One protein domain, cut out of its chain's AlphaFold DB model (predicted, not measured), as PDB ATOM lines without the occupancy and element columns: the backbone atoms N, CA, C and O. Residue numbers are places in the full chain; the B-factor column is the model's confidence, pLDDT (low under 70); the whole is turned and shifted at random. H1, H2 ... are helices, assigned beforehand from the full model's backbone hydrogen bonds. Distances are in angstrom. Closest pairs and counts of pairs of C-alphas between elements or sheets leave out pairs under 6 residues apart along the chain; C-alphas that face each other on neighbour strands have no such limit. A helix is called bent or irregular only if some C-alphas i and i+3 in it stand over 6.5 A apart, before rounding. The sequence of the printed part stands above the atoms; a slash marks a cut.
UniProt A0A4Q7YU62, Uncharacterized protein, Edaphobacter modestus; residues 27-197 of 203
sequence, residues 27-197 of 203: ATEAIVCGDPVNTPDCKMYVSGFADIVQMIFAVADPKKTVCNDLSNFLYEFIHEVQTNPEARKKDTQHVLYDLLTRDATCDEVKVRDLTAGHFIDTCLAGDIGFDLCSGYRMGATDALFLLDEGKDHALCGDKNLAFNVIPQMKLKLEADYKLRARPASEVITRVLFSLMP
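Overview. This is residues 27 to 197 of the 203 residues of an uncharacterized protein of Edaphobacter modestus (UniProt A0A4Q7YU62). Two long helices, H2 and H6, cross as an X in the core; H3 and H4 pack on one side of it, with H1 packed on H3 farther out, and H5, H7 and H9 pack on the other side, with H8 packed on H5 farther out. The printed part has 171 residues, with nine named helices, H1 to H9 in chain order, and no named strand: all helix, with mostly crossed packing. It is compact, with a radius of gyration of the C-alphas of 15.7 A, and rounded, spanning 49 by 38 by 33 A.

Along the chain. H1 is residues 27 to 33, from C-alpha 27 at (12.011, -25.095, 46.700). H2 is 39 to 60, 31.4 A long; H3 70 to 83, 19.8 A; H4 92 to 102; H5 116 to 123; H6 126 to 146, 30.5 A; H7 159 to 175, 25.3 A; H8 177 to 181; H9 184 to 195, ending at (-2.390, -51.071, 35.196). H3 and H7 are irregular: C-alphas 71 and 74 are 7.6 A apart, C-alphas 163 and 166 7.1 A.

Arrangement. The hubs H2 and H6 touch at a steep tilt of 41 degrees, the same way; their closest C-alphas, Phe 49 and Gly 139, are 4.2 A apart. H2, with residues 46 to 53 alone, touches H4, closest at C-alphas Ala 50 and Leu 100, 7.1 A. H3, with residues 77 to 82 alone, touches H1, closest at C-alphas Ala 30 and Ile 78, 5.1 A. H6, with residues 129 to 134 alone, touches H5, closest at C-alphas Cys 123 and Phe 130, 4.2 A. H5 touches H8, closest at C-alphas Gly 117 and Arg 180, 4.1 A. H7 touches H9, closest at C-alphas Val 165 and Val 191, 6.1 A. H3 and H9 are apart. Every O i to N i+4 pair is within hydrogen-bond range in H1, H2, H4, H5, H6 and H9; 8 of 10 are in H3, 8 of 13 in H7 and 0 of 1 in H8, where 2 of 2 O i to N i+3 pairs are.

Size, cuts and confidence. The farthest C-alphas, Pro 85 and Ala 175, are 49.2 A apart. The printed part has no cut; the links H4 to H5 and H6 to H7 are long. Residues 58 to 71, 103 to 113 and 147 to 154 have pLDDT under 70.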
ATOM      1  N   ALA A  27      12.149 -26.478  46.253       87.62
ATOM      2  CA  ALA A  27      12.011 -25.095  46.700       87.62
ATOM      3  C   ALA A  27      10.663 -24.469  46.316       87.62
ATOM      4  O   ALA A  27      10.042 -23.826  47.161       87.62
ATOM      5  N   THR A  28      10.209 -24.653  45.073       88.19
ATOM      6  CA  THR A  28       8.900 -24.153  44.620       88.19
ATOM      7  C   THR A  28       7.777 -24.829  45.392       88.19
ATOM      8  O   THR A  28       6.930 -24.141  45.961       88.19
ATOM      9  N   GLU A  29       7.829 -26.156  45.492       86.19
ATOM     10  CA  GLU A  29       6.813 -26.933  46.198       86.19
ATOM     11  C   GLU A  29       6.751 -26.548  47.681       86.19
ATOM     12  O   GLU A  29       5.677 -26.303  48.214       86.19
ATOM     13  N   ALA A  30       7.894 -26.398  48.359       86.81
ATOM     14  CA  ALA A  30       7.917 -25.997  49.766       86.81
ATOM     15  C   ALA A  30       7.328 -24.595  50.000       86.81
ATOM     16  O   ALA A  30       6.744 -24.350  51.057       86.81
ATOM     17  N   ILE A  31       7.461 -23.674  49.035       86.19
ATOM     18  CA  ILE A  31       6.815 -22.355  49.097       86.19
ATOM     19  C   ILE A  31       5.297 -22.509  48.969       86.19
ATOM     20  O   ILE A  31       4.568 -21.947  49.785       86.19
ATOM     21  N   VAL A  32       4.827 -23.283  47.987       86.81
ATOM     22  CA  VAL A  32       3.394 -23.535  47.757       86.81
ATOM     23  C   VAL A  32       2.772 -24.248  48.954       86.81
ATOM     24  O   VAL A  32       1.739 -23.818  49.455       86.81
ATOM     25  N   CYS A  33       3.430 -25.275  49.480       85.19
ATOM     26  CA  CYS A  33       2.964 -26.017  50.642       85.19
ATOM     27  C   CYS A  33       3.038 -25.235  51.956       85.19
ATOM     28  O   CYS A  33       2.350 -25.589  52.912       85.19
ATOM     29  N   GLY A  34       3.857 -24.183  52.019       81.75
ATOM     30  CA  GLY A  34       3.849 -23.225  53.121       81.75
ATOM     31  C   GLY A  34       2.621 -22.307  53.122       81.75
ATOM     32  O   GLY A  34       2.357 -21.660  54.136       81.75
ATOM     33  N   ASP A  35       1.866 -22.243  52.018       84.69
ATOM     34  CA  ASP A  35       0.595 -21.522  51.933       84.69
ATOM     35  C   ASP A  35      -0.517 -22.315  52.651       84.69
ATOM     36  O   ASP A  35      -0.784 -23.470  52.291       84.69
ATOM     37  N   PRO A  36      -1.222 -21.719  53.635       77.06
ATOM     38  CA  PRO A  36      -2.361 -22.351  54.300       77.06
ATOM     39  C   PRO A  36      -3.460 -22.843  53.353       77.06
ATOM     40  O   PRO A  36      -4.158 -23.797  53.692       77.06
ATOM     41  N   VAL A  37      -3.628 -22.206  52.188       79.50
ATOM     42  CA  VAL A  37      -4.632 -22.595  51.186       79.50
ATOM     43  C   VAL A  37      -4.286 -23.945  50.555       79.50
ATOM     44  O   VAL A  37      -5.178 -24.771  50.391       79.50
ATOM     45  N   ASN A  38      -3.004 -24.198  50.270       78.50
ATOM     46  CA  ASN A  38      -2.540 -25.420  49.593       78.50
ATOM     47  C   ASN A  38      -2.016 -26.493  50.566       78.50
ATOM     48  O   ASN A  38      -1.772 -27.634  50.178       78.50
ATOM     49  N   THR A  39      -1.857 -26.152  51.851       80.94
ATOM     50  CA  THR A  39      -1.382 -27.071  52.900       80.94
ATOM     51  C   THR A  39      -2.161 -28.399  52.948       80.94
ATOM     52  O   THR A  39      -1.514 -29.442  53.089       80.94
ATOM     53  N   PRO A  40      -3.510 -28.433  52.838       78.94
ATOM     54  CA  PRO A  40      -4.251 -29.695  52.847       78.94
ATOM     55  C   PRO A  40      -3.860 -30.634  51.700       78.94
ATOM     56  O   PRO A  40      -3.626 -31.817  51.945       78.94
ATOM     57  N   ASP A  41      -3.715 -30.111  50.482       78.38
ATOM     58  CA  ASP A  41      -3.380 -30.902  49.292       78.38
ATOM     59  C   ASP A  41      -1.956 -31.450  49.381       78.38
ATOM     60  O   ASP A  41      -1.733 -32.650  49.191       78.38
ATOM     61  N   CYS A  42      -1.009 -30.602  49.794       84.62
ATOM     62  CA  CYS A  42       0.361 -31.015  50.078       84.62
ATOM     63  C   CYS A  42       0.411 -32.108  51.144       84.62
ATOM     64  O   CYS A  42       1.122 -33.099  50.992       84.62
ATOM     65  N   LYS A  43      -0.379 -31.973  52.216       84.00
ATOM     66  CA  LYS A  43      -0.449 -32.993  53.264       84.00
ATOM     67  C   LYS A  43      -0.944 -34.324  52.707       84.00
ATOM     68  O   LYS A  43      -0.376 -35.361  53.050       84.00
ATOM     69  N   MET A  44      -1.962 -34.314  51.846       84.94
ATOM     70  CA  MET A  44      -2.475 -35.541  51.232       84.94
ATOM     71  C   MET A  44      -1.458 -36.177  50.282       84.94
ATOM     72  O   MET A  44      -1.228 -37.382  50.387       84.94
ATOM     73  N   TYR A  45      -0.813 -35.389  49.415       85.94
ATOM     74  CA  TYR A  45       0.264 -35.855  48.535       85.94
ATOM     75  C   TYR A  45       1.391 -36.513  49.332       85.94
ATOM     76  O   TYR A  45       1.741 -37.672  49.104       85.94
ATOM     77  N   VAL A  46       1.898 -35.800  50.332       82.75
ATOM     78  CA  VAL A  46       2.982 -36.273  51.186       82.75
ATOM     79  C   VAL A  46       2.592 -37.544  51.954       82.75
ATOM     80  O   VAL A  46       3.398 -38.468  52.052       82.75
ATOM     81  N   SER A  47       1.345 -37.639  52.428       81.62
ATOM     82  CA  SER A  47       0.843 -38.844  53.108       81.62
ATOM     83  C   SER A  47       0.831 -40.062  52.179       81.62
ATOM     84  O   SER A  47       1.302 -41.131  52.556       81.62
ATOM     85  N   GLY A  48       0.349 -39.902  50.941       84.88
ATOM     86  CA  GLY A  48       0.329 -40.994  49.963       84.88
ATOM     87  C   GLY A  48       1.725 -41.480  49.579       84.88
ATOM     88  O   GLY A  48       1.944 -42.682  49.429       84.88
ATOM     89  N   PHE A  49       2.683 -40.557  49.467       86.06
ATOM     90  CA  PHE A  49       4.085 -40.887  49.224       86.06
ATOM     91  C   PHE A  49       4.679 -41.697  50.383       86.06
ATOM     92  O   PHE A  49       5.261 -42.764  50.174       86.06
ATOM     93  N   ALA A  50       4.504 -41.203  51.609       82.06
ATOM     94  CA  ALA A  50       5.071 -41.814  52.801       82.06
ATOM     95  C   ALA A  50       4.531 -43.225  53.067       82.06
ATOM     96  O   ALA A  50       5.317 -44.127  53.361       82.06
ATOM     97  N   ASP A  51       3.226 -43.440  52.884       80.94
ATOM     98  CA  ASP A  51       2.594 -44.748  53.091       80.94
ATOM     99  C   ASP A  51       3.158 -45.825  52.145       80.94
ATOM    100  O   ASP A  51       3.350 -46.977  52.543       80.94
ATOM    101  N   ILE A  52       3.452 -45.471  50.889       82.38
ATOM    102  CA  ILE A  52       4.050 -46.398  49.916       82.38
ATOM    103  C   ILE A  52       5.486 -46.741  50.283       82.38
ATOM    104  O   ILE A  52       5.856 -47.917  50.278       82.38
ATOM    105  N   VAL A  53       6.293 -45.727  50.598       78.81
ATOM    106  CA  VAL A  53       7.690 -45.931  50.990       78.81
ATOM    107  C   VAL A  53       7.744 -46.823  52.226       78.81
ATOM    108  O   VAL A  53       8.452 -47.829  52.218       78.81
ATOM    109  N   GLN A  54       6.928 -46.542  53.246       75.81
ATOM    110  CA  GLN A  54       6.854 -47.375  54.442       75.81
ATOM    111  C   GLN A  54       6.450 -48.819  54.128       75.81
ATOM    112  O   GLN A  54       7.087 -49.748  54.627       75.81
ATOM    113  N   MET A  55       5.421 -49.021  53.302       78.12
ATOM    114  CA  MET A  55       4.992 -50.358  52.894       78.12
ATOM    115  C   MET A  55       6.138 -51.127  52.216       78.12
ATOM    116  O   MET A  55       6.343 -52.305  52.504       78.12
ATOM    117  N   ILE A  56       6.906 -50.471  51.343       73.50
ATOM    118  CA  ILE A  56       8.029 -51.094  50.630       73.50
ATOM    119  C   ILE A  56       9.180 -51.423  51.582       73.50
ATOM    120  O   ILE A  56       9.706 -52.535  51.520       73.50
ATOM    121  N   PHE A  57       9.518 -50.524  52.509       71.88
ATOM    122  CA  PHE A  57      10.503 -50.805  53.556       71.88
ATOM    123  C   PHE A  57      10.104 -52.009  54.412       71.88
ATOM    124  O   PHE A  57      10.925 -52.903  54.609       71.88
ATOM    125  N   ALA A  58       8.842 -52.082  54.843       69.50
ATOM    126  CA  ALA A  58       8.339 -53.194  55.647       69.50
ATOM    127  C   ALA A  58       8.355 -54.539  54.892       69.50
ATOM    128  O   ALA A  58       8.535 -55.593  55.501       69.50
ATOM    129  N   VAL A  59       8.176 -54.526  53.566       67.75
ATOM    130  CA  VAL A  59       8.296 -55.730  52.726       67.75
ATOM    131  C   VAL A  59       9.761 -56.135  52.528       67.75
ATOM    132  O   VAL A  59      10.069 -57.325  52.579       67.75
ATOM    133  N   ALA A  60      10.657 -55.171  52.297       65.06
ATOM    134  CA  ALA A  60      12.073 -55.421  52.031       65.06
ATOM    135  C   ALA A  60      12.847 -55.872  53.282       65.06
ATOM    136  O   ALA A  60      13.727 -56.729  53.195       65.06
ATOM    137  N   ASP A  61      12.513 -55.319  54.446       63.62
ATOM    138  CA  ASP A  61      13.079 -55.708  55.733       63.62
ATOM    139  C   ASP A  61      11.982 -55.636  56.807       63.62
ATOM    140  O   ASP A  61      11.745 -54.571  57.373       63.62
ATOM    141  N   PRO A  62      11.319 -56.761  57.140       62.09
ATOM    142  CA  PRO A  62      10.220 -56.794  58.110       62.09
ATOM    143  C   PRO A  62      10.594 -56.337  59.526       62.09
ATOM    144  O   PRO A  62       9.717 -56.218  60.379       62.09
ATOM    145  N   LYS A  63      11.891 -56.146  59.804       57.53
ATOM    146  CA  LYS A  63      12.408 -55.633  61.079       57.53
ATOM    147  C   LYS A  63      12.643 -54.124  61.059       57.53
ATOM    148  O   LYS A  63      12.977 -53.563  62.096       57.53
ATOM    149  N   LYS A  64      12.525 -53.481  59.897       54.03
ATOM    150  CA  LYS A  64      12.681 -52.042  59.723       54.03
ATOM    151  C   LYS A  64      11.355 -51.433  59.337       54.03
ATOM    152  O   LYS A  64      10.688 -51.859  58.401       54.03
ATOM    153  N   THR A  65      11.025 -50.365  60.030       57.78
ATOM    154  CA  THR A  65       9.797 -49.639  59.782       57.78
ATOM    155  C   THR A  65      10.014 -48.166  60.036       57.78
ATOM    156  O   THR A  65      10.700 -47.789  60.985       57.78
ATOM    157  N   VAL A  66       9.395 -47.353  59.180       59.69
ATOM    158  CA  VAL A  66       9.390 -45.897  59.301       59.69
ATOM    159  C   VAL A  66       8.594 -45.523  60.548       59.69
ATOM    160  O   VAL A  66       7.440 -45.930  60.682       59.69
ATOM    161  N   CYS A  67       9.227 -44.786  61.459       56.59
ATOM    162  CA  CYS A  67       8.686 -44.488  62.786       56.59
ATOM    163  C   CYS A  67       8.314 -43.030  63.016       56.59
ATOM    164  O   CYS A  67       7.760 -42.713  64.071       56.59
ATOM    165  N   ASN A  68       8.614 -42.143  62.066       53.84
ATOM    166  CA  ASN A  68       8.186 -40.762  62.194       53.84
ATOM    167  C   ASN A  68       6.663 -40.702  62.221       53.84
ATOM    168  O   ASN A  68       5.969 -41.472  61.548       53.84
ATOM    169  N   ASP A  69       6.152 -39.765  63.012       59.56
ATOM    170  CA  ASP A  69       4.772 -39.344  62.895       59.56
ATOM    171  C   ASP A  69       4.596 -38.737  61.500       59.56
ATOM    172  O   ASP A  69       4.848 -37.550  61.282       59.56
ATOM    173  N   LEU A  70       4.192 -39.577  60.540       59.78
ATOM    174  CA  LEU A  70       3.999 -39.197  59.139       59.78
ATOM    175  C   LEU A  70       3.037 -38.006  59.005       59.78
ATOM    176  O   LEU A  70       3.098 -37.262  58.028       59.78
ATOM    177  N   SER A  71       2.214 -37.760  60.034       56.50
ATOM    178  CA  SER A  71       1.362 -36.578  60.173       56.50
ATOM    179  C   SER A  71       2.114 -35.250  60.047       56.50
ATOM    180  O   SER A  71       1.502 -34.266  59.626       56.50
ATOM    181  N   ASN A  72       3.404 -35.216  60.411       70.38
ATOM    182  CA  ASN A  72       4.250 -34.020  60.407       70.38
ATOM    183  C   ASN A  72       5.322 -34.024  59.311       70.38
ATOM    184  O   ASN A  72       6.125 -33.095  59.243       70.38
ATOM    185  N   PHE A  73       5.307 -35.008  58.412       78.38
ATOM    186  CA  PHE A  73       6.334 -35.145  57.382       78.38
ATOM    187  C   PHE A  73       6.377 -33.956  56.405       78.38
ATOM    188  O   PHE A  73       7.434 -33.574  55.909       78.38
ATOM    189  N   LEU A  74       5.240 -33.281  56.200       83.88
ATOM    190  CA  LEU A  74       5.191 -32.026  55.448       83.88
ATOM    191  C   LEU A  74       6.045 -30.920  56.095       83.88
ATOM    192  O   LEU A  74       6.719 -30.167  55.392       83.88
ATOM    193  N   TYR A  75       6.039 -30.824  57.427       85.62
ATOM    194  CA  TYR A  75       6.860 -29.849  58.143       85.62
ATOM    195  C   TYR A  75       8.346 -30.184  58.029       85.62
ATOM    196  O   TYR A  75       9.145 -29.275  57.819       85.62
ATOM    197  N   GLU A  76       8.711 -31.466  58.123       86.75
ATOM    198  CA  GLU A  76      10.090 -31.934  57.926       86.75
ATOM    199  C   GLU A  76      10.585 -31.610  56.513       86.75
ATOM    200  O   GLU A  76      11.668 -31.052  56.357       86.75
ATOM    201  N   PHE A  77       9.755 -31.848  55.496       89.25
ATOM    202  CA  PHE A  77      10.047 -31.470  54.115       89.25
ATOM    203  C   PHE A  77      10.285 -29.965  53.953       89.25
ATOM    204  O   PHE A  77      11.338 -29.555  53.461       89.25
ATOM    205  N   ILE A  78       9.336 -29.132  54.397       90.69
ATOM    206  CA  ILE A  78       9.460 -27.672  54.294       90.69
ATOM    207  C   ILE A  78      10.713 -27.200  55.041       90.69
ATOM    208  O   ILE A  78      11.470 -26.380  54.519       90.69
ATOM    209  N   HIS A  79      10.966 -27.738  56.235       91.50
ATOM    210  CA  HIS A  79      12.128 -27.387  57.041       91.50
ATOM    211  C   HIS A  79      13.450 -27.777  56.368       91.50
ATOM    212  O   HIS A  79      14.359 -26.948  56.292       91.50
ATOM    213  N   GLU A  80      13.564 -28.999  55.843       92.06
ATOM    214  CA  GLU A  80      14.758 -29.479  55.137       92.06
ATOM    215  C   GLU A  80      15.048 -28.596  53.922       92.06
ATOM    216  O   GLU A  80      16.162 -28.106  53.763       92.06
ATOM    217  N   VAL A  81      14.041 -28.286  53.104       93.00
ATOM    218  CA  VAL A  81      14.211 -27.390  51.953       93.00
ATOM    219  C   VAL A  81      14.614 -25.980  52.403       93.00
ATOM    220  O   VAL A  81      15.487 -25.341  51.808       93.00
ATOM    221  N   GLN A  82      14.028 -25.466  53.482       90.69
ATOM    222  CA  GLN A  82      14.353 -24.135  53.990       90.69
ATOM    223  C   GLN A  82      15.738 -24.046  54.630       90.69
ATOM    224  O   GLN A  82      16.312 -22.959  54.647       90.69
ATOM    225  N   THR A  83      16.314 -25.140  55.118       93.31
ATOM    226  CA  THR A  83      17.579 -25.110  55.871       93.31
ATOM    227  C   THR A  83      18.757 -25.732  55.125       93.31
ATOM    228  O   THR A  83      19.894 -25.333  55.369       93.31
ATOM    229  N   ASN A  84      18.508 -26.619  54.158       93.31
ATOM    230  CA  ASN A  84      19.528 -27.320  53.387       93.31
ATOM    231  C   ASN A  84      19.614 -26.795  51.933       93.31
ATOM    232  O   ASN A  84      18.720 -27.049  51.120       93.31
ATOM    233  N   PRO A  85      20.707 -26.101  51.548       91.06
ATOM    234  CA  PRO A  85      20.897 -25.598  50.184       91.06
ATOM    235  C   PRO A  85      20.925 -26.679  49.097       91.06
ATOM    236  O   PRO A  85      20.595 -26.380  47.949       91.06
ATOM    237  N   GLU A  86      21.317 -27.909  49.432       92.12
ATOM    238  CA  GLU A  86      21.333 -29.023  48.481       92.12
ATOM    239  C   GLU A  86      19.929 -29.582  48.252       92.12
ATOM    240  O   GLU A  86      19.576 -29.882  47.114       92.12
ATOM    241  N   ALA A  87      19.084 -29.628  49.288       90.19
ATOM    242  CA  ALA A  87      17.687 -30.037  49.148       90.19
ATOM    243  C   ALA A  87      16.905 -29.097  48.215       90.19
ATOM    244  O   ALA A  87      16.138 -29.559  47.379       90.19
ATOM    245  N   ARG A  88      17.164 -27.781  48.263       90.56
ATOM    246  CA  ARG A  88      16.506 -26.788  47.383       90.56
ATOM    247  C   ARG A  88      16.729 -27.017  45.891       90.56
ATOM    248  O   ARG A  88      15.915 -26.575  45.088       90.56
ATOM    249  N   LYS A  89      17.859 -27.628  45.525       87.94
ATOM    250  CA  LYS A  89      18.244 -27.872  44.127       87.94
ATOM    251  C   LYS A  89      17.710 -29.201  43.592       87.94
ATOM    252  O   LYS A  89      17.825 -29.442  42.395       87.94
ATOM    253  N   LYS A  90      17.195 -30.069  44.467       87.06
ATOM    254  CA  LYS A  90      16.632 -31.370  44.107       87.06
ATOM    255  C   LYS A  90      15.152 -31.236  43.750       87.06
ATOM    256  O   LYS A  90      14.478 -30.282  44.144       87.06
ATOM    257  N   ASP A  91      14.645 -32.233  43.040       87.56
ATOM    258  CA  ASP A  91      13.206 -32.397  42.840       87.56
ATOM    259  C   ASP A  91      12.534 -32.757  44.174       87.56
ATOM    260  O   ASP A  91      13.114 -33.492  44.982       87.56
ATOM    261  N   THR A  92      11.299 -32.292  44.387       83.62
ATOM    262  CA  THR A  92      10.481 -32.559  45.593       83.62
ATOM    263  C   THR A  92      10.535 -34.024  46.020       83.62
ATOM    264  O   THR A  92      10.830 -34.367  47.161       83.62
ATOM    265  N   GLN A  93      10.309 -34.886  45.041       80.56
ATOM    266  CA  GLN A  93      10.287 -36.333  45.132       80.56
ATOM    267  C   GLN A  93      11.563 -36.948  45.739       80.56
ATOM    268  O   GLN A  93      11.481 -37.844  46.578       80.56
ATOM    269  N   HIS A  94      12.739 -36.431  45.372       84.19
ATOM    270  CA  HIS A  94      14.021 -36.903  45.902       84.19
ATOM    271  C   HIS A  94      14.237 -36.465  47.350       84.19
ATOM    272  O   HIS A  94      14.740 -37.238  48.159       84.19
ATOM    273  N   VAL A  95      13.838 -35.237  47.695       87.12
ATOM    274  CA  VAL A  95      13.949 -34.735  49.074       87.12
ATOM    275  C   VAL A  95      13.022 -35.514  50.006       87.12
ATOM    276  O   VAL A  95      13.452 -35.921  51.082       87.12
ATOM    277  N   LEU A  96      11.777 -35.769  49.584       83.62
ATOM    278  CA  LEU A  96      10.822 -36.580  50.347       83.62
ATOM    279  C   LEU A  96      11.341 -38.007  50.563       83.62
ATOM    280  O   LEU A  96      11.235 -38.536  51.667       83.62
ATOM    281  N   TYR A  97      11.949 -38.619  49.544       81.44
ATOM    282  CA  TYR A  97      12.577 -39.931  49.688       81.44
ATOM    283  C   TYR A  97      13.776 -39.910  50.652       81.44
ATOM    284  O   TYR A  97      13.836 -40.718  51.579       81.44
ATOM    285  N   ASP A  98      14.713 -38.972  50.487       82.12
ATOM    286  CA  ASP A  98      15.899 -38.855  51.348       82.12
ATOM    287  C   ASP A  98      15.514 -38.662  52.826       82.12
ATOM    288  O   ASP A  98      16.117 -39.268  53.712       82.12
ATOM    289  N   LEU A  99      14.487 -37.850  53.097       81.44
ATOM    290  CA  LEU A  99      13.958 -37.630  54.444       81.44
ATOM    291  C   LEU A  99      13.326 -38.899  55.032       81.44
ATOM    292  O   LEU A  99      13.653 -39.280  56.155       81.44
ATOM    293  N   LEU A 100      12.490 -39.610  54.262       75.88
ATOM    294  CA  LEU A 100      11.884 -40.868  54.721       75.88
ATOM    295  C   LEU A 100      12.896 -41.993  54.917       75.88
ATOM    296  O   LEU A 100      12.605 -42.924  55.653       75.88
ATOM    297  N   THR A 101      14.049 -41.962  54.250       73.44
ATOM    298  CA  THR A 101      15.061 -43.025  54.365       73.44
ATOM    299  C   THR A 101      16.131 -42.746  55.418       73.44
ATOM    300  O   THR A 101      16.687 -43.696  55.972       73.44
ATOM    301  N   ARG A 102      16.410 -41.473  55.736       72.12
ATOM    302  CA  ARG A 102      17.396 -41.078  56.759       72.12
ATOM    303  C   ARG A 102      16.953 -41.379  58.190       72.12
ATOM    304  O   ARG A 102      17.768 -41.864  58.970       72.12
ATOM    305  N   ASP A 103      15.694 -41.110  58.527       62.56
ATOM    306  CA  ASP A 103      15.258 -40.988  59.930       62.56
ATOM    307  C   ASP A 103      14.399 -42.177  60.429       62.56
ATOM    308  O   ASP A 103      13.725 -42.098  61.452       62.56
ATOM    309  N   ALA A 104      14.409 -43.317  59.725       53.06
ATOM    310  CA  ALA A 104      13.247 -44.211  59.686       53.06
ATOM    311  C   ALA A 104      13.461 -45.684  60.086       53.06
ATOM    312  O   ALA A 104      12.903 -46.583  59.454       53.06
ATOM    313  N   THR A 105      14.218 -45.971  61.144       55.97
ATOM    314  CA  THR A 105      14.183 -47.317  61.746       55.97
ATOM    315  C   THR A 105      14.037 -47.240  63.257       55.97
ATOM    316  O   THR A 105      14.936 -46.745  63.934       55.97
ATOM    317  N   CYS A 106      12.936 -47.765  63.791       57.84
ATOM    318  CA  CYS A 106      12.765 -48.019  65.220       57.84
ATOM    319  C   CYS A 106      12.041 -49.354  65.464       57.84
ATOM    320  O   CYS A 106      11.486 -49.947  64.535       57.84
ATOM    321  N   ASP A 107      12.056 -49.810  66.720       47.41
ATOM    322  CA  ASP A 107      11.619 -51.154  67.121       47.41
ATOM    323  C   ASP A 107      10.086 -51.322  67.260       47.41
ATOM    324  O   ASP A 107       9.606 -52.453  67.313       47.41
ATOM    325  N   GLU A 108       9.293 -50.237  67.297       44.50
ATOM    326  CA  GLU A 108       7.822 -50.296  67.407       44.50
ATOM    327  C   GLU A 108       7.108 -49.230  66.560       44.50
ATOM    328  O   GLU A 108       7.418 -48.042  66.621       44.50
ATOM    329  N   VAL A 109       6.077 -49.643  65.814       47.50
ATOM    330  CA  VAL A 109       5.352 -48.800  64.845       47.50
ATOM    331  C   VAL A 109       3.906 -48.615  65.250       47.50
ATOM    332  O   VAL A 109       3.216 -49.579  65.586       47.50
ATOM    333  N   LYS A 110       3.400 -47.391  65.098       45.41
ATOM    334  CA  LYS A 110       1.960 -47.126  65.010       45.41
ATOM    335  C   LYS A 110       1.671 -46.155  63.878       45.41
ATOM    336  O   LYS A 110       1.470 -44.969  64.114       45.41
ATOM    337  N   VAL A 111       1.586 -46.674  62.662       48.03
ATOM    338  CA  VAL A 111       0.910 -45.959  61.580       48.03
ATOM    339  C   VAL A 111      -0.563 -46.335  61.616       48.03
ATOM    340  O   VAL A 111      -0.932 -47.497  61.785       48.03
ATOM    341  N   ARG A 112      -1.425 -45.318  61.586       53.28
ATOM    342  CA  ARG A 112      -2.858 -45.518  61.387       53.28
ATOM    343  C   ARG A 112      -3.085 -45.612  59.890       53.28
ATOM    344  O   ARG A 112      -3.189 -44.585  59.231       53.28
ATOM    345  N   ASP A 113      -3.184 -46.834  59.391       61.94
ATOM    346  CA  ASP A 113      -3.440 -47.065  57.976       61.94
ATOM    347  C   ASP A 113      -4.779 -46.441  57.566       61.94
ATOM    348  O   ASP A 113      -5.847 -46.781  58.093       61.94
ATOM    349  N   LEU A 114      -4.734 -45.536  56.589       78.31
ATOM    350  CA  LEU A 114      -5.919 -45.144  55.840       78.31
ATOM    351  C   LEU A 114      -6.468 -46.400  55.159       78.31
ATOM    352  O   LEU A 114      -5.795 -46.993  54.324       78.31
ATOM    353  N   THR A 115      -7.678 -46.839  55.503       88.31
ATOM    354  CA  THR A 115      -8.257 -48.038  54.872       88.31
ATOM    355  C   THR A 115      -8.709 -47.752  53.441       88.31
ATOM    356  O   THR A 115      -9.177 -46.654  53.135       88.31
ATOM    357  N   ALA A 116      -8.641 -48.753  52.561       90.44
ATOM    358  CA  ALA A 116      -9.078 -48.633  51.171       90.44
ATOM    359  C   ALA A 116     -10.569 -48.272  51.050       90.44
ATOM    360  O   ALA A 116     -10.957 -47.533  50.147       90.44
ATOM    361  N   GLY A 117     -11.400 -48.761  51.979       90.50
ATOM    362  CA  GLY A 117     -12.806 -48.382  52.075       90.50
ATOM    363  C   GLY A 117     -12.973 -46.895  52.375       90.50
ATOM    364  O   GLY A 117     -13.656 -46.206  51.625       90.50
ATOM    365  N   HIS A 118     -12.300 -46.390  53.416       89.75
ATOM    366  CA  HIS A 118     -12.370 -44.970  53.766       89.75
ATOM    367  C   HIS A 118     -11.811 -44.074  52.653       89.75
ATOM    368  O   HIS A 118     -12.408 -43.051  52.342       89.75
ATOM    369  N   PHE A 119     -10.713 -44.483  52.010       90.06
ATOM    370  CA  PHE A 119     -10.144 -43.771  50.867       90.06
ATOM    371  C   PHE A 119     -11.151 -43.623  49.717       90.06
ATOM    372  O   PHE A 119     -11.376 -42.512  49.242       90.06
ATOM    373  N   ILE A 120     -11.795 -44.719  49.293       91.12
ATOM    374  CA  ILE A 120     -12.766 -44.675  48.188       91.12
ATOM    375  C   ILE A 120     -14.036 -43.920  48.571       91.12
ATOM    376  O   ILE A 120     -14.555 -43.175  47.746       91.12
ATOM    377  N   ASP A 121     -14.519 -44.058  49.804       90.81
ATOM    378  CA  ASP A 121     -15.686 -43.302  50.258       90.81
ATOM    379  C   ASP A 121     -15.390 -41.788  50.246       90.81
ATOM    380  O   ASP A 121     -16.216 -41.010  49.770       90.81
ATOM    381  N   THR A 122     -14.185 -41.373  50.666       87.81
ATOM    382  CA  THR A 122     -13.720 -39.979  50.576       87.81
ATOM    383  C   THR A 122     -13.604 -39.505  49.130       87.81
ATOM    384  O   THR A 122     -14.112 -38.435  48.816       87.81
ATOM    385  N   CYS A 123     -13.028 -40.301  48.221       88.06
ATOM    386  CA  CYS A 123     -12.952 -39.947  46.797       88.06
ATOM    387  C   CYS A 123     -14.317 -39.658  46.158       88.06
ATOM    388  O   CYS A 123     -14.398 -38.947  45.160       88.06
ATOM    389  N   LEU A 124     -15.377 -40.277  46.678       87.44
ATOM    390  CA  LEU A 124     -16.737 -40.156  46.158       87.44
ATOM    391  C   LEU A 124     -17.552 -39.076  46.891       87.44
ATOM    392  O   LEU A 124     -18.693 -38.810  46.511       87.44
ATOM    393  N   ALA A 125     -16.982 -38.440  47.917       87.88
ATOM    394  CA  ALA A 125     -17.636 -37.437  48.751       87.88
ATOM    395  C   ALA A 125     -17.540 -36.018  48.151       87.88
ATOM    396  O   ALA A 125     -17.060 -35.083  48.793       87.88
ATOM    397  N   GLY A 126     -18.025 -35.858  46.917       85.25
ATOM    398  CA  GLY A 126     -18.006 -34.583  46.192       85.25
ATOM    399  C   GLY A 126     -16.601 -34.124  45.782       85.25
ATOM    400  O   GLY A 126     -15.618 -34.833  45.984       85.25
ATOM    401  N   ASP A 127     -16.520 -32.926  45.203       82.25
ATOM    402  CA  ASP A 127     -15.298 -32.423  44.554       82.25
ATOM    403  C   ASP A 127     -14.115 -32.319  45.530       82.25
ATOM    404  O   ASP A 127     -13.029 -32.811  45.247       82.25
ATOM    405  N   ILE A 128     -14.352 -31.808  46.742       78.81
ATOM    406  CA  ILE A 128     -13.318 -31.695  47.786       78.81
ATOM    407  C   ILE A 128     -12.757 -33.075  48.159       78.81
ATOM    408  O   ILE A 128     -11.551 -33.243  48.335       78.81
ATOM    409  N   GLY A 129     -13.624 -34.082  48.289       80.81
ATOM    410  CA  GLY A 129     -13.200 -35.446  48.597       80.81
ATOM    411  C   GLY A 129     -12.388 -36.075  47.462       80.81
ATOM    412  O   GLY A 129     -11.387 -36.756  47.710       80.81
ATOM    413  N   PHE A 130     -12.783 -35.798  46.218       83.81
ATOM    414  CA  PHE A 130     -12.058 -36.219  45.024       83.81
ATOM    415  C   PHE A 130     -10.664 -35.584  44.930       83.81
ATOM    416  O   PHE A 130      -9.700 -36.291  44.620       83.81
ATOM    417  N   ASP A 131     -10.535 -34.294  45.234       79.75
ATOM    418  CA  ASP A 131      -9.260 -33.573  45.188       79.75
ATOM    419  C   ASP A 131      -8.280 -34.109  46.241       79.75
ATOM    420  O   ASP A 131      -7.159 -34.507  45.907       79.75
ATOM    421  N   LEU A 132      -8.735 -34.267  47.490       78.44
ATOM    422  CA  LEU A 132      -7.915 -34.806  48.582       78.44
ATOM    423  C   LEU A 132      -7.394 -36.215  48.272       78.44
ATOM    424  O   LEU A 132      -6.217 -36.526  48.481       78.44
ATOM    425  N   CYS A 133      -8.259 -37.090  47.758       85.69
ATOM    426  CA  CYS A 133      -7.849 -38.449  47.437       85.69
ATOM    427  C   CYS A 133      -6.991 -38.516  46.162       85.69
ATOM    428  O   CYS A 133      -6.117 -39.380  46.051       85.69
ATOM    429  N   SER A 134      -7.187 -37.581  45.224       84.06
ATOM    430  CA  SER A 134      -6.320 -37.412  44.057       84.06
ATOM    431  C   SER A 134      -4.911 -37.009  44.476       84.06
ATOM    432  O   SER A 134      -3.964 -37.611  43.971       84.06
ATOM    433  N   GLY A 135      -4.759 -36.091  45.437       83.62
ATOM    434  CA  GLY A 135      -3.464 -35.741  46.029       83.62
ATOM    435  C   GLY A 135      -2.752 -36.967  46.604       83.62
ATOM    436  O   GLY A 135      -1.639 -37.292  46.191       83.62
ATOM    437  N   TYR A 136      -3.436 -37.732  47.460       85.88
ATOM    438  CA  TYR A 136      -2.896 -38.973  48.031       85.88
ATOM    439  C   TYR A 136      -2.499 -40.002  46.959       85.88
ATOM    440  O   TYR A 136      -1.398 -40.550  46.988       85.88
ATOM    441  N   ARG A 137      -3.358 -40.236  45.959       88.69
ATOM    442  CA  ARG A 137      -3.060 -41.127  44.825       88.69
ATOM    443  C   ARG A 137      -1.814 -40.676  44.061       88.69
ATOM    444  O   ARG A 137      -1.018 -41.526  43.657       88.69
ATOM    445  N   MET A 138      -1.667 -39.374  43.815       85.12
ATOM    446  CA  MET A 138      -0.507 -38.821  43.115       85.12
ATOM    447  C   MET A 138       0.778 -39.081  43.901       85.12
ATOM    448  O   MET A 138       1.713 -39.631  43.330       85.12
ATOM    449  N   GLY A 139       0.790 -38.803  45.209       84.94
ATOM    450  CA  GLY A 139       1.943 -39.098  46.064       84.94
ATOM    451  C   GLY A 139       2.322 -40.577  46.064       84.94
ATOM    452  O   GLY A 139       3.488 -40.923  45.888       84.94
ATOM    453  N   ALA A 140       1.323 -41.459  46.164       86.50
ATOM    454  CA  ALA A 140       1.537 -42.904  46.126       86.50
ATOM    455  C   ALA A 140       2.116 -43.388  44.783       86.50
ATOM    456  O   ALA A 140       3.006 -44.238  44.738       86.50
ATOM    457  N   THR A 141       1.617 -42.836  43.676       85.62
ATOM    458  CA  THR A 141       2.103 -43.157  42.328       85.62
ATOM    459  C   THR A 141       3.547 -42.696  42.156       85.62
ATOM    460  O   THR A 141       4.385 -43.459  41.686       85.62
ATOM    461  N   ASP A 142       3.847 -41.466  42.566       83.75
ATOM    462  CA  ASP A 142       5.177 -40.870  42.455       83.75
ATOM    463  C   ASP A 142       6.226 -41.660  43.230       83.75
ATOM    464  O   ASP A 142       7.284 -41.956  42.680       83.75
ATOM    465  N   ALA A 143       5.908 -42.061  44.465       82.38
ATOM    466  CA  ALA A 143       6.785 -42.899  45.274       82.38
ATOM    467  C   ALA A 143       7.167 -44.198  44.545       82.38
ATOM    468  O   ALA A 143       8.344 -44.541  44.488       82.38
ATOM    469  N   LEU A 144       6.200 -44.887  43.925       80.81
ATOM    470  CA  LEU A 144       6.475 -46.119  43.174       80.81
ATOM    471  C   LEU A 144       7.364 -45.885  41.945       80.81
ATOM    472  O   LEU A 144       8.212 -46.721  41.667       80.81
ATOM    473  N   PHE A 145       7.209 -44.759  41.240       76.81
ATOM    474  CA  PHE A 145       8.056 -44.423  40.085       76.81
ATOM    475  C   PHE A 145       9.484 -43.994  40.463       76.81
ATOM    476  O   PHE A 145      10.384 -44.106  39.636       76.81
ATOM    477  N   LEU A 146       9.716 -43.482  41.674       74.31
ATOM    478  CA  LEU A 146      11.052 -43.052  42.130       74.31
ATOM    479  C   LEU A 146      11.875 -44.178  42.724       74.31
ATOM    480  O   LEU A 146      13.086 -44.235  42.529       74.31
ATOM    481  N   LEU A 147      11.205 -45.090  43.426       64.94
ATOM    482  CA  LEU A 147      11.811 -46.342  43.880       64.94
ATOM    483  C   LEU A 147      12.300 -47.190  42.689       64.94
ATOM    484  O   LEU A 147      13.108 -48.097  42.865       64.94
ATOM    485  N   ASP A 148      11.865 -46.808  41.487       60.16
ATOM    486  CA  ASP A 148      12.134 -47.405  40.192       60.16
ATOM    487  C   ASP A 148      13.315 -46.888  39.401       60.16
ATOM    488  O   ASP A 148      13.574 -47.388  38.310       60.16
ATOM    489  N   GLU A 149      14.075 -45.927  39.918       52.47
ATOM    490  CA  GLU A 149      15.338 -45.553  39.273       52.47
ATOM    491  C   GLU A 149      16.463 -46.595  39.532       52.47
ATOM    492  O   GLU A 149      17.599 -46.432  39.080       52.47
ATOM    493  N   GLY A 150      16.146 -47.707  40.215       48.41
ATOM    494  CA  GLY A 150      16.945 -48.937  40.281       48.41
ATOM    495  C   GLY A 150      16.660 -49.897  39.114       48.41
ATOM    496  O   GLY A 150      15.629 -49.818  38.466       48.41
ATOM    497  N   LYS A 151      17.584 -50.827  38.827       45.56
ATOM    498  CA  LYS A 151      17.581 -51.694  37.622       45.56
ATOM    499  C   LYS A 151      16.328 -52.564  37.395       45.56
ATOM    500  O   LYS A 151      16.189 -53.078  36.289       45.56
ATOM    501  N   ASP A 152      15.456 -52.706  38.389       57.72
ATOM    502  CA  ASP A 152      14.229 -53.494  38.315       57.72
ATOM    503  C   ASP A 152      13.026 -52.578  38.518       57.72
ATOM    504  O   ASP A 152      12.659 -52.268  39.651       57.72
ATOM    505  N   HIS A 153      12.424 -52.157  37.407       62.03
ATOM    506  CA  HIS A 153      11.213 -51.357  37.448       62.03
ATOM    507  C   HIS A 153      10.041 -52.158  38.080       62.03
ATOM    508  O   HIS A 153       9.767 -53.302  37.716       62.03
ATOM    509  N   ALA A 154       9.332 -51.556  39.023       69.00
ATOM    510  CA  ALA A 154       8.153 -51.957  39.757       69.00
ATOM    511  C   ALA A 154       6.897 -51.508  39.004       69.00
ATOM    512  O   ALA A 154       5.875 -52.196  39.073       69.00
ATOM    513  N   LEU A 155       6.960 -50.394  38.262       77.00
ATOM    514  CA  LEU A 155       5.898 -49.942  37.363       77.00
ATOM    515  C   LEU A 155       6.460 -49.596  35.985       77.00
ATOM    516  O   LEU A 155       7.349 -48.766  35.843       77.00
ATOM    517  N   CYS A 156       5.858 -50.159  34.939       78.31
ATOM    518  CA  CYS A 156       6.232 -49.866  33.561       78.31
ATOM    519  C   CYS A 156       5.031 -49.345  32.783       78.31
ATOM    520  O   CYS A 156       3.962 -49.959  32.773       78.31
ATOM    521  N   GLY A 157       5.223 -48.237  32.072       74.50
ATOM    522  CA  GLY A 157       4.211 -47.660  31.193       74.50
ATOM    523  C   GLY A 157       3.949 -46.184  31.461       74.50
ATOM    524  O   GLY A 157       4.733 -45.494  32.107       74.50
ATOM    525  N   ASP A 158       2.844 -45.691  30.907       79.62
ATOM    526  CA  ASP A 158       2.454 -44.289  31.014       79.62
ATOM    527  C   ASP A 158       1.870 -43.989  32.401       79.62
ATOM    528  O   ASP A 158       0.830 -44.532  32.780       79.62
ATOM    529  N   LYS A 159       2.501 -43.063  33.130       75.44
ATOM    530  CA  LYS A 159       2.052 -42.569  34.438       75.44
ATOM    531  C   LYS A 159       0.617 -42.030  34.414       75.44
ATOM    532  O   LYS A 159      -0.073 -42.090  35.430       75.44
ATOM    533  N   ASN A 160       0.116 -41.579  33.262       79.31
ATOM    534  CA  ASN A 160      -1.281 -41.168  33.103       79.31
ATOM    535  C   ASN A 160      -2.275 -42.314  33.347       79.31
ATOM    536  O   ASN A 160      -3.430 -42.073  33.695       79.31
ATOM    537  N   LEU A 161      -1.853 -43.577  33.259       82.81
ATOM    538  CA  LEU A 161      -2.709 -44.701  33.636       82.81
ATOM    539  C   LEU A 161      -3.081 -44.678  35.125       82.81
ATOM    540  O   LEU A 161      -4.119 -45.234  35.488       82.81
ATOM    541  N   ALA A 162      -2.326 -43.969  35.974       83.81
ATOM    542  CA  ALA A 162      -2.653 -43.777  37.385       83.81
ATOM    543  C   ALA A 162      -3.994 -43.051  37.608       83.81
ATOM    544  O   ALA A 162      -4.630 -43.265  38.640       83.81
ATOM    545  N   PHE A 163      -4.504 -42.277  36.638       84.25
ATOM    546  CA  PHE A 163      -5.858 -41.707  36.722       84.25
ATOM    547  C   PHE A 163      -6.943 -42.791  36.857       84.25
ATOM    548  O   PHE A 163      -7.998 -42.540  37.439       84.25
ATOM    549  N   ASN A 164      -6.665 -44.022  36.411       87.44
ATOM    550  CA  ASN A 164      -7.580 -45.155  36.527       87.44
ATOM    551  C   ASN A 164      -7.529 -45.869  37.888       87.44
ATOM    552  O   ASN A 164      -8.295 -46.810  38.097       87.44
ATOM    553  N   VAL A 165      -6.683 -45.446  38.836       89.19
ATOM    554  CA  VAL A 165      -6.572 -46.114  40.146       89.19
ATOM    555  C   VAL A 165      -7.896 -46.088  40.904       89.19
ATOM    556  O   VAL A 165      -8.383 -47.138  41.310       89.19
ATOM    557  N   ILE A 166      -8.515 -44.915  41.047       89.44
ATOM    558  CA  ILE A 166      -9.771 -44.739  41.794       89.44
ATOM    559  C   ILE A 166     -10.910 -45.607  41.215       89.44
ATOM    560  O   ILE A 166     -11.495 -46.389  41.972       89.44
ATOM    561  N   PRO A 167     -11.227 -45.558  39.902       90.88
ATOM    562  CA  PRO A 167     -12.287 -46.402  39.350       90.88
ATOM    563  C   PRO A 167     -11.969 -47.904  39.437       90.88
ATOM    564  O   PRO A 167     -12.865 -48.695  39.723       90.88
ATOM    565  N   GLN A 168     -10.710 -48.322  39.262       92.25
ATOM    566  CA  GLN A 168     -10.326 -49.735  39.386       92.25
ATOM    567  C   GLN A 168     -10.362 -50.236  40.833       92.25
ATOM    568  O   GLN A 168     -10.785 -51.364  41.089       92.25
ATOM    569  N   MET A 169      -9.958 -49.401  41.792       92.06
ATOM    570  CA  MET A 169     -10.119 -49.691  43.213       92.06
ATOM    571  C   MET A 169     -11.592 -49.888  43.549       92.06
ATOM    572  O   MET A 169     -11.925 -50.905  44.148       92.06
ATOM    573  N   LYS A 170     -12.481 -48.985  43.111       93.06
ATOM    574  CA  LYS A 170     -13.929 -49.126  43.324       93.06
ATOM    575  C   LYS A 170     -14.439 -50.489  42.841       93.06
ATOM    576  O   LYS A 170     -15.028 -51.219  43.634       93.06
ATOM    577  N   LEU A 171     -14.131 -50.867  41.597       93.75
ATOM    578  CA  LEU A 171     -14.529 -52.165  41.034       93.75
ATOM    579  C   LEU A 171     -14.000 -53.350  41.860       93.75
ATOM    580  O   LEU A 171     -14.732 -54.303  42.121       93.75
ATOM    581  N   LYS A 172     -12.738 -53.298  42.307       92.88
ATOM    582  CA  LYS A 172     -12.150 -54.355  43.147       92.88
ATOM    583  C   LYS A 172     -12.807 -54.443  44.526       92.88
ATOM    584  O   LYS A 172     -13.034 -55.550  45.000       92.88
ATOM    585  N   LEU A 173     -13.113 -53.310  45.161       93.44
ATOM    586  CA  LEU A 173     -13.765 -53.274  46.475       93.44
ATOM    587  C   LEU A 173     -15.224 -53.752  46.416       93.44
ATOM    588  O   LEU A 173     -15.710 -54.326  47.388       93.44
ATOM    589  N   GLU A 174     -15.917 -53.520  45.300       93.19
ATOM    590  CA  GLU A 174     -17.264 -54.052  45.047       93.19
ATOM    591  C   GLU A 174     -17.236 -55.570  44.810       93.19
ATOM    592  O   GLU A 174     -18.112 -56.285  45.293       93.19
ATOM    593  N   ALA A 175     -16.212 -56.070  44.111       94.06
ATOM    594  CA  ALA A 175     -16.034 -57.498  43.853       94.06
ATOM    595  C   ALA A 175     -15.564 -58.291  45.089       94.06
ATOM    596  O   ALA A 175     -15.943 -59.450  45.252       94.06
ATOM    597  N   ASP A 176     -14.754 -57.685  45.963       94.44
ATOM    598  CA  ASP A 176     -14.301 -58.278  47.225       94.44
ATOM    599  C   ASP A 176     -14.320 -57.252  48.367       94.44
ATOM    600  O   ASP A 176     -13.368 -56.500  48.598       94.44
ATOM    601  N   TYR A 177     -15.402 -57.276  49.147       90.69
ATOM    602  CA  TYR A 177     -15.605 -56.378  50.283       90.69
ATOM    603  C   TYR A 177     -14.492 -56.473  51.341       90.69
ATOM    604  O   TYR A 177     -14.229 -55.494  52.042       90.69
ATOM    605  N   LYS A 178     -13.791 -57.613  51.461       93.38
ATOM    606  CA  LYS A 178     -12.708 -57.772  52.452       93.38
ATOM    607  C   LYS A 178     -11.542 -56.825  52.182       93.38
ATOM    608  O   LYS A 178     -10.845 -56.437  53.120       93.38
ATOM    609  N   LEU A 179     -11.358 -56.407  50.928       92.00
ATOM    610  CA  LEU A 179     -10.338 -55.434  50.553       92.00
ATOM    611  C   LEU A 179     -10.585 -54.055  51.175       92.00
ATOM    612  O   LEU A 179      -9.632 -53.307  51.361       92.00
ATOM    613  N   ARG A 180     -11.825 -53.720  51.567       92.00
ATOM    614  CA  ARG A 180     -12.145 -52.411  52.164       92.00
ATOM    615  C   ARG A 180     -11.442 -52.171  53.498       92.00
ATOM    616  O   ARG A 180     -11.179 -51.020  53.824       92.00
ATOM    617  N   ALA A 181     -11.137 -53.230  54.248       90.12
ATOM    618  CA  ALA A 181     -10.430 -53.143  55.527       90.12
ATOM    619  C   ALA A 181      -8.897 -53.135  55.381       90.12
ATOM    620  O   ALA A 181      -8.195 -52.976  56.376       90.12
ATOM    621  N   ARG A 182      -8.367 -53.340  54.167       88.44
ATOM    622  CA  ARG A 182      -6.923 -53.316  53.903       88.44
ATOM    623  C   ARG A 182      -6.413 -51.871  53.837       88.44
ATOM    624  O   ARG A 182      -7.209 -50.981  53.524       88.44
ATOM    625  N   PRO A 183      -5.113 -51.630  54.077       86.31
ATOM    626  CA  PRO A 183      -4.498 -50.329  53.838       86.31
ATOM    627  C   PRO A 183      -4.731 -49.850  52.398       86.31
ATOM    628  O   PRO A 183      -4.665 -50.634  51.446       86.31
ATOM    629  N   ALA A 184      -5.022 -48.564  52.231       87.44
ATOM    630  CA  ALA A 184      -5.271 -47.946  50.936       87.44
ATOM    631  C   ALA A 184      -4.030 -48.031  50.046       87.44
ATOM    632  O   ALA A 184      -4.160 -48.412  48.886       87.44
ATOM    633  N   SER A 185      -2.844 -47.773  50.605       84.31
ATOM    634  CA  SER A 185      -1.549 -47.923  49.932       84.31
ATOM    635  C   SER A 185      -1.362 -49.321  49.336       84.31
ATOM    636  O   SER A 185      -1.112 -49.436  48.140       84.31
ATOM    637  N   GLU A 186      -1.620 -50.388  50.104       86.06
ATOM    638  CA  GLU A 186      -1.542 -51.779  49.622       86.06
ATOM    639  C   GLU A 186      -2.444 -52.012  48.397       86.06
ATOM    640  O   GLU A 186      -2.039 -52.619  47.399       86.06
ATOM    641  N   VAL A 187      -3.693 -51.548  48.465       89.81
ATOM    642  CA  VAL A 187      -4.669 -51.751  47.387       89.81
ATOM    643  C   VAL A 187      -4.334 -50.884  46.168       89.81
ATOM    644  O   VAL A 187      -4.429 -51.379  45.042       89.81
ATOM    645  N   ILE A 188      -3.893 -49.637  46.371       89.62
ATOM    646  CA  ILE A 188      -3.416 -48.734  45.314       89.62
ATOM    647  C   ILE A 188      -2.242 -49.366  44.572       89.62
ATOM    648  O   ILE A 188      -2.294 -49.462  43.349       89.62
ATOM    649  N   THR A 189      -1.231 -49.872  45.282       87.69
ATOM    650  CA  THR A 189      -0.074 -50.522  44.657       87.69
ATOM    651  C   THR A 189      -0.491 -51.716  43.810       87.69
ATOM    652  O   THR A 189      -0.070 -51.838  42.663       87.69
ATOM    653  N   ARG A 190      -1.381 -52.578  44.317       89.06
ATOM    654  CA  ARG A 190      -1.896 -53.722  43.541       89.06
ATOM    655  C   ARG A 190      -2.634 -53.292  42.278       89.06
ATOM    656  O   ARG A 190      -2.563 -53.979  41.260       89.06
ATOM    657  N   VAL A 191      -3.381 -52.192  42.343       91.56
ATOM    658  CA  VAL A 191      -4.058 -51.622  41.175       91.56
ATOM    659  C   VAL A 191      -3.040 -51.063  40.188       91.56
ATOM    660  O   VAL A 191      -3.134 -51.372  39.004       91.56
ATOM    661  N   LEU A 192      -2.039 -50.321  40.662       89.06
ATOM    662  CA  LEU A 192      -0.969 -49.778  39.829       89.06
ATOM    663  C   LEU A 192      -0.176 -50.891  39.125       89.06
ATOM    664  O   LEU A 192      -0.024 -50.819  37.912       89.06
ATOM    665  N   PHE A 193       0.195 -51.975  39.815       87.00
ATOM    666  CA  PHE A 193       0.845 -53.143  39.193       87.00
ATOM    667  C   PHE A 193      -0.021 -53.833  38.135       87.00
ATOM    668  O   PHE A 193       0.498 -54.410  37.183       87.00
ATOM    669  N   SER A 194      -1.346 -53.786  38.280       88.75
ATOM    670  CA  SER A 194      -2.264 -54.318  37.269       88.75
ATOM    671  C   SER A 194      -2.414 -53.393  36.060       88.75
ATOM    672  O   SER A 194      -2.749 -53.877  34.982       88.75
ATOM    673  N   LEU A 195      -2.244 -52.082  36.245       89.06
ATOM    674  CA  LEU A 195      -2.390 -51.071  35.196       89.06
ATOM    675  C   LEU A 195      -1.095 -50.853  34.411       89.06
ATOM    676  O   LEU A 195      -1.147 -50.595  33.215       89.06
ATOM    677  N   MET A 196       0.046 -50.954  35.089       88.12
ATOM    678  CA  MET A 196       1.382 -50.657  34.569       88.12
ATOM    679  C   MET A 196       2.352 -51.813  34.868       88.12
ATOM    680  O   MET A 196       3.339 -51.626  35.583       88.12
ATOM    681  N   PRO A 197       2.059 -53.041  34.397       86.00
ATOM    682  CA  PRO A 197       2.912 -54.187  34.668       86.00
ATOM    683  C   PRO A 197       4.243 -54.058  33.925       86.00
ATOM    684  O   PRO A 197       4.272 -53.791  32.721       86.00
TER     685      PRO A 197